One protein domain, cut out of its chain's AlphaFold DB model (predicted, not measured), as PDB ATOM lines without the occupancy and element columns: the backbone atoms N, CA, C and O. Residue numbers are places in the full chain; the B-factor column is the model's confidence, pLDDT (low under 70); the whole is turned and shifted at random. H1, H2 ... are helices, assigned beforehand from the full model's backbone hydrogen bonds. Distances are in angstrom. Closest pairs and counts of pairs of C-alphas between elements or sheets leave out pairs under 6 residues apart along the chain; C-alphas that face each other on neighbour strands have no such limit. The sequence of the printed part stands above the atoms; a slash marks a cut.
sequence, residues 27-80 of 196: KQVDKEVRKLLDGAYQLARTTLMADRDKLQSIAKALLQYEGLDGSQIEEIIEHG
ATOM      1  N   LYS A  27     192.876 228.101 108.694       86.12
ATOM      2  CA  LYS A  27     191.566 228.317 109.337       86.12
ATOM      3  C   LYS A  27     191.077 227.095 110.113       86.12
ATOM      4  O   LYS A  27     190.424 227.236 111.146       86.12
ATOM      5  N   GLN A  28     191.349 225.898 109.599       90.56
ATOM      6  CA  GLN A  28     190.946 224.650 110.237       90.56
ATOM      7  C   GLN A  28     191.765 224.390 111.505       90.56
ATOM      8  O   GLN A  28     191.191 224.033 112.530       90.56
ATOM      9  N   VAL A  29     193.071 224.676 111.468       90.12
ATOM     10  CA  VAL A  29     193.936 224.650 112.655       90.12
ATOM     11  C   VAL A  29     193.454 225.658 113.696       90.12
ATOM     12  O   VAL A  29     193.230 225.272 114.839       90.12
ATOM     13  N   ASP A  30     193.193 226.909 113.313       91.56
ATOM     14  CA  ASP A  30     192.727 227.942 114.249       91.56
ATOM     15  C   ASP A  30     191.405 227.560 114.927       91.56
ATOM     16  O   ASP A  30     191.196 227.829 116.114       91.56
ATOM     17  N   LYS A  31     190.499 226.910 114.185       93.19
ATOM     18  CA  LYS A  31     189.222 226.424 114.718       93.19
ATOM     19  C   LYS A  31     189.423 225.332 115.765       93.19
ATOM     20  O   LYS A  31     188.762 225.373 116.801       93.19
ATOM     21  N   GLU A  32     190.306 224.371 115.512       96.50
ATOM     22  CA  GLU A  32     190.586 223.297 116.471       96.50
ATOM     23  C   GLU A  32     191.365 223.809 117.688       96.50
ATOM     24  O   GLU A  32     191.033 223.456 118.817       96.50
ATOM     25  N   VAL A  33     192.316 224.729 117.494       96.50
ATOM     26  CA  VAL A  33     193.013 225.402 118.601       96.50
ATOM     27  C   VAL A  33     192.022 226.148 119.490       96.50
ATOM     28  O   VAL A  33     192.072 226.004 120.711       96.50
ATOM     29  N   ARG A  34     191.079 226.896 118.900       95.81
ATOM     30  CA  ARG A  34     190.042 227.596 119.670       95.81
ATOM     31  C   ARG A  34     189.196 226.623 120.487       95.81
ATOM     32  O   ARG A  34     189.036 226.839 121.679       95.81
ATOM     33  N   LYS A  35     188.729 225.523 119.889       95.69
ATOM     34  CA  LYS A  35     187.959 224.497 120.612       95.69
ATOM     35  C   LYS A  35     188.731 223.898 121.791       95.69
ATOM     36  O   LYS A  35     188.146 223.695 122.851       95.69
ATOM     37  N   LEU A  36     190.023 223.610 121.618       96.56
ATOM     38  CA  LEU A  36     190.870 223.073 122.688       96.56
ATOM     39  C   LEU A  36     191.032 224.075 123.834       96.56
ATOM     40  O   LEU A  36     190.899 223.702 124.999       96.56
ATOM     41  N   LEU A  37     191.290 225.341 123.503       96.25
ATOM     42  CA  LEU A  37     191.417 226.414 124.489       96.25
ATOM     43  C   LEU A  37     190.110 226.643 125.242       96.25
ATOM     44  O   LEU A  37     190.130 226.725 126.467       96.25
ATOM     45  N   ASP A  38     188.986 226.687 124.528       97.19
ATOM     46  CA  ASP A  38     187.667 226.843 125.133       97.19
ATOM     47  C   ASP A  38     187.372 225.672 126.078       97.19
ATOM     48  O   ASP A  38     186.958 225.889 127.214       97.19
ATOM     49  N   GLY A  39     187.657 224.432 125.664       96.00
ATOM     50  CA  GLY A  39     187.487 223.248 126.509       96.00
ATOM     51  C   GLY A  39     188.342 223.293 127.780       96.00
ATOM     52  O   GLY A  39     187.825 223.090 128.879       96.00
ATOM     53  N   ALA A  40     189.633 223.614 127.649       97.06
ATOM     54  CA  ALA A  40     190.538 223.743 128.789       97.06
ATOM     55  C   ALA A  40     190.110 224.877 129.736       97.06
ATOM     56  O   ALA A  40     190.128 224.708 130.957       97.06
ATOM     57  N   TYR A  41     189.681 226.013 129.179       96.38
ATOM     58  CA  TYR A  41     189.190 227.146 129.954       96.38
ATOM     59  C   TYR A  41     187.921 226.791 130.724       96.38
ATOM     60  O   TYR A  41     187.829 227.096 131.912       96.38
ATOM     61  N   GLN A  42     186.955 226.130 130.080       97.19
ATOM     62  CA  GLN A  42     185.726 225.718 130.751       97.19
ATOM     63  C   GLN A  42     186.017 224.725 131.870       97.19
ATOM     64  O   GLN A  42     185.524 224.927 132.973       97.19
ATOM     65  N   LEU A  43     186.875 223.727 131.637       95.69
ATOM     66  CA  LEU A  43     187.268 222.767 132.668       95.69
ATOM     67  C   LEU A  43     187.928 223.457 133.870       95.69
ATOM     68  O   LEU A  43     187.544 223.220 135.014       95.69
ATOM     69  N   ALA A  44     188.880 224.358 133.622       95.56
ATOM     70  CA  ALA A  44     189.503 225.132 134.689       95.56
ATOM     71  C   ALA A  44     188.463 225.975 135.438       95.56
ATOM     72  O   ALA A  44     188.414 225.969 136.666       95.56
ATOM     73  N   ARG A  45     187.581 226.665 134.708       95.50
ATOM     74  CA  ARG A  45     186.528 227.500 135.286       95.50
ATOM     75  C   ARG A  45     185.566 226.688 136.142       95.50
ATOM     76  O   ARG A  45     185.243 227.137 137.236       95.50
ATOM     77  N   THR A  46     185.119 225.520 135.685       95.31
ATOM     78  CA  THR A  46     184.201 224.666 136.449       95.31
ATOM     79  C   THR A  46     184.838 224.195 137.744       95.31
ATOM     80  O   THR A  46     184.211 224.317 138.793       95.31
ATOM     81  N   THR A  47     186.096 223.753 137.700       92.19
ATOM     82  CA  THR A  47     186.827 223.314 138.895       92.19
ATOM     83  C   THR A  47     187.003 224.467 139.884       92.19
ATOM     84  O   THR A  47     186.673 224.338 141.057       92.19
ATOM     85  N   LEU A  48     187.433 225.640 139.408       89.12
ATOM     86  CA  LEU A  48     187.648 226.811 140.267       89.12
ATOM     87  C   LEU A  48     186.342 227.393 140.831       89.12
ATOM     88  O   LEU A  48     186.338 227.941 141.929       89.12
ATOM     89  N   MET A  49     185.233 227.305 140.087       92.75
ATOM     90  CA  MET A  49     183.917 227.753 140.557       92.75
ATOM     91  C   MET A  49     183.304 226.775 141.565       92.75
ATOM     92  O   MET A  49     182.648 227.232 142.498       92.75
ATOM     93  N   ALA A  50     183.515 225.465 141.399       91.31
ATOM     94  CA  ALA A  50     183.052 224.448 142.344       91.31
ATOM     95  C   ALA A  50     183.733 224.594 143.716       91.31
ATOM     96  O   ALA A  50     183.073 224.503 144.745       91.31
ATOM     97  N   ASP A  51     185.028 224.913 143.727       89.88
ATOM     98  CA  ASP A  51     185.842 225.089 144.935       89.88
ATOM     99  C   ASP A  51     186.026 226.570 145.337       89.88
ATOM    100  O   ASP A  51     187.055 226.972 145.895       89.88
ATOM    101  N   ARG A  52     185.024 227.418 145.061       90.38
ATOM    102  CA  ARG A  52     185.110 228.877 145.260       90.38
ATOM    103  C   ARG A  52     185.496 229.279 146.688       90.38
ATOM    104  O   ARG A  52     186.231 230.252 146.859       90.38
ATOM    105  N   ASP A  53     185.035 228.545 147.695       88.06
ATOM    106  CA  ASP A  53     185.307 228.849 149.105       88.06
ATOM    107  C   ASP A  53     186.796 228.696 149.449       88.06
ATOM    108  O   ASP A  53     187.380 229.559 150.106       88.06
ATOM    109  N   LYS A  54     187.451 227.655 148.921       88.50
ATOM    110  CA  LYS A  54     188.900 227.444 149.077       88.50
ATOM    111  C   LYS A  54     189.679 228.568 148.400       88.50
ATOM    112  O   LYS A  54     190.633 229.098 148.967       88.50
ATOM    113  N   LEU A  55     189.223 228.994 147.223       88.44
ATOM    114  CA  LEU A  55     189.825 230.101 146.482       88.44
ATOM    115  C   LEU A  55     189.732 231.423 147.258       88.44
ATOM    116  O   LEU A  55     190.688 232.198 147.296       88.44
ATOM    117  N   GLN A  56     188.604 231.658 147.935       89.62
ATOM    118  CA  GLN A  56     188.445 232.796 148.840       89.62
ATOM    119  C   GLN A  56     189.375 232.710 150.053       89.62
ATOM    120  O   GLN A  56     189.902 233.741 150.474       89.62
ATOM    121  N   SER A  57     189.604 231.518 150.605       86.44
ATOM    122  CA  SER A  57     190.569 231.315 151.691       86.44
ATOM    123  C   SER A  57     192.005 231.623 151.250       86.44
ATOM    124  O   SER A  57     192.703 232.340 151.963       86.44
ATOM    125  N   ILE A  58     192.420 231.191 150.051       86.75
ATOM    126  CA  ILE A  58     193.736 231.535 149.475       86.75
ATOM    127  C   ILE A  58     193.862 233.050 149.268       86.75
ATOM    128  O   ILE A  58     194.868 233.644 149.642       86.75
ATOM    129  N   ALA A  59     192.833 233.701 148.719       89.00
ATOM    130  CA  ALA A  59     192.854 235.149 148.505       89.00
ATOM    131  C   ALA A  59     192.972 235.929 149.826       89.00
ATOM    132  O   ALA A  59     193.777 236.850 149.929       89.00
ATOM    133  N   LYS A  60     192.212 235.538 150.858       86.75
ATOM    134  CA  LYS A  60     192.307 236.137 152.202       86.75
ATOM    135  C   LYS A  60     193.685 235.927 152.822       86.75
ATOM    136  O   LYS A  60     194.202 236.837 153.460       86.75
ATOM    137  N   ALA A  61     194.275 234.756 152.613       82.94
ATOM    138  CA  ALA A  61     195.616 234.453 153.075       82.94
ATOM    139  C   ALA A  61     196.676 235.328 152.393       82.94
ATOM    140  O   ALA A  61     197.509 235.902 153.080       82.94
ATOM    141  N   LEU A  62     196.603 235.505 151.071       83.00
ATOM    142  CA  LEU A  62     197.526 236.369 150.321       83.00
ATOM    143  C   LEU A  62     197.385 237.860 150.665       83.00
ATOM    144  O   LEU A  62     198.324 238.626 150.486       83.00
ATOM    145  N   LEU A  63     196.221 238.293 151.161       86.44
ATOM    146  CA  LEU A  63     196.061 239.650 151.696       86.44
ATOM    147  C   LEU A  63     196.778 239.837 153.039       86.44
ATOM    148  O   LEU A  63     197.174 240.952 153.364       86.44
ATOM    149  N   GLN A  64     196.910 238.769 153.828       79.25
ATOM    150  CA  GLN A  64     197.573 238.798 155.136       79.25
ATOM    151  C   GLN A  64     199.072 238.482 155.040       79.25
ATOM    152  O   GLN A  64     199.851 238.990 155.843       79.25
ATOM    153  N   TYR A  65     199.475 237.663 154.067       80.25
ATOM    154  CA  TYR A  65     200.834 237.159 153.890       80.25
ATOM    155  C   TYR A  65     201.311 237.395 152.453       80.25
ATOM    156  O   TYR A  65     200.621 237.049 151.500       80.25
ATOM    157  N   GLU A  66     202.523 237.927 152.293       75.25
ATOM    158  CA  GLU A  66     203.106 238.275 150.985       75.25
ATOM    159  C   GLU A  66     203.350 237.055 150.073       75.25
ATOM    160  O   GLU A  66     203.374 237.175 148.848       75.25
ATOM    161  N   GLY A  67     203.491 235.860 150.651       78.88
ATOM    162  CA  GLY A  67     203.679 234.618 149.909       78.88
ATOM    163  C   GLY A  67     203.083 233.413 150.626       78.88
ATOM    164  O   GLY A  67     203.021 233.375 151.854       78.88
ATOM    165  N   LEU A  68     202.665 232.423 149.836       77.94
ATOM    166  CA  LEU A  68     202.188 231.123 150.308       77.94
ATOM    167  C   LEU A  68     203.051 230.010 149.715       77.94
ATOM    168  O   LEU A  68     203.347 230.019 148.518       77.94
ATOM    169  N   ASP A  69     203.435 229.051 150.551       79.88
ATOM    170  CA  ASP A  69     204.149 227.848 150.131       79.88
ATOM    171  C   ASP A  69     203.177 226.733 149.700       79.88
ATOM    172  O   ASP A  69     202.006 226.713 150.085       79.88
ATOM    173  N   GLY A  70     203.666 225.766 148.918       77.81
ATOM    174  CA  GLY A  70     202.854 224.651 148.417       77.81
ATOM    175  C   GLY A  70     202.183 223.838 149.528       77.81
ATOM    176  O   GLY A  70     201.031 223.443 149.380       77.81
ATOM    177  N   SER A  71     202.862 223.667 150.668       77.75
ATOM    178  CA  SER A  71     202.310 222.981 151.845       77.75
ATOM    179  C   SER A  71     201.079 223.684 152.432       77.75
ATOM    180  O   SER A  71     200.122 223.033 152.839       77.75
ATOM    181  N   GLN A  72     201.070 225.016 152.408       76.31
ATOM    182  CA  GLN A  72     199.981 225.839 152.934       76.31
ATOM    183  C   GLN A  72     198.787 225.875 151.979       76.31
ATOM    184  O   GLN A  72     197.641 225.939 152.413       76.31
ATOM    185  N   ILE A  73     199.043 225.814 150.670       81.94
ATOM    186  CA  ILE A  73     197.988 225.691 149.660       81.94
ATOM    187  C   ILE A  73     197.285 224.337 149.802       81.94
ATOM    188  O   ILE A  73     196.058 224.291 149.781       81.94
ATOM    189  N   GLU A  74     198.044 223.256 149.990       82.06
ATOM    190  CA  GLU A  74     197.506 221.906 150.207       82.06
ATOM    191  C   GLU A  74     196.638 221.855 151.476       82.06
ATOM    192  O   GLU A  74     195.507 221.378 151.431       82.06
ATOM    193  N   GLU A  75     197.080 222.504 152.557       78.38
ATOM    194  CA  GLU A  75     196.316 222.650 153.800       78.38
ATOM    195  C   GLU A  75     194.991 223.417 153.606       78.38
ATOM    196  O   GLU A  75     193.943 223.003 154.108       78.38
ATOM    197  N   ILE A  76     194.993 224.506 152.823       82.12
ATOM    198  CA  ILE A  76     193.761 225.242 152.487       82.12
ATOM    199  C   ILE A  76     192.821 224.382 151.639       82.12
ATOM    200  O   ILE A  76     191.602 224.459 151.802       82.12
ATOM    201  N   ILE A  77     193.364 223.582 150.722       82.69
ATOM    202  CA  ILE A  77     192.565 222.721 149.850       82.69
ATOM    203  C   ILE A  77     191.916 221.582 150.651       82.69
ATOM    204  O   ILE A  77     190.748 221.278 150.403       82.69
ATOM    205  N   GLU A  78     192.631 220.994 151.614       80.75
ATOM    206  CA  GLU A  78     192.146 219.886 152.449       80.75
ATOM    207  C   GLU A  78     191.197 220.341 153.565       80.75
ATOM    208  O   GLU A  78     190.152 219.726 153.780       80.75
ATOM    209  N   HIS A  79     191.519 221.430 154.262       73.06
ATOM    210  CA  HIS A  79     190.784 221.857 155.458       73.06
ATOM    211  C   HIS A  79     189.876 223.072 155.232       73.06
ATOM    212  O   HIS A  79     189.123 223.470 156.124       73.06
ATOM    213  N   GLY A  80     189.938 223.699 154.053       68.50
ATOM    214  CA  GLY A  80     189.166 224.900 153.717       68.50
ATOM    215  C   GLY A  80     189.627 226.172 154.441       68.50
ATOM    216  O   GLY A  80     189.041 227.238 154.232       68.50
TER     217      GLY A  80
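This is residues 27 to 80 of the 196 residues of the protein "HTH luxR-type domain-containing protein" of Verrucomicrobia bacterium (UniProt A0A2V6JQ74). One long helix, H1, sticks out as a free arm, and after its last residue, Ala 50, comes a small head made of two shorter helices, H2 and H3. H2 turns off about perpendicular to H1, and H3 folds back and packs on the first part of H2, residues 54 to 58, at a steep angle, while residues 62 to 67 at the far end of H2 and in the link after it stick out too. The printed part has 54 residues with three named helices, in the order H1, H2, H3, and no named strand; the class is all helix. The whole is extended, with a radius of gyration of the C-alphas of 15.9 A, and spans 47 by 22 by 17 A, the arm H1 making the length.

H1, the longest helix, holds residues 27 to 50 and measures 34.3 A from first to last C-alpha. It begins at C-alpha 27, at (191.566, 228.317, 109.337), and ends at C-alpha 50, at (183.052, 224.448, 142.344). H2 holds residues 52 to 64 and measures 18.7 A. H3 holds residues 70 to 79 and measures 14.3 A; its last C-alpha, that of His 79, is at (190.784, 221.857, 155.458).

H1 touches no helix, and its residues 27 to 50 stand free. H1 and H2 are close but not clearly touching; their closest C-alphas are those of Leu 48 and Leu 55, 7.4 A apart. Their lines are about perpendicular, at 79 degrees. H1 and H3 are apart. H2 and H3 touch, H2 with residues 54 to 58 alone; their closest C-alphas are those of Lys 54 and Ile 77, 6.0 A apart. They run opposite ways at a steep tilt of 46 degrees, 11.1 A from centre to centre. In H1, H2 and H3 every pair of O of residue i and N of residue i+4 is within hydrogen-bond range.

The two C-alphas farthest apart are those of Gln 28 and Gln 64, at 47.5 A. The first and last printed C-alphas, those of Lys 27 and Gly 80, are 44.6 A apart. The printed part has no cut. The link from H1 to H2, one residue, and the link from H2 to H3, five residues, are both tight, and there is no long link. The mean pLDDT of the printed part is 87.6, with a mean of 94 in H1, 87 in H2 and 79 in H3; residue 80 alone is under 70 in this model.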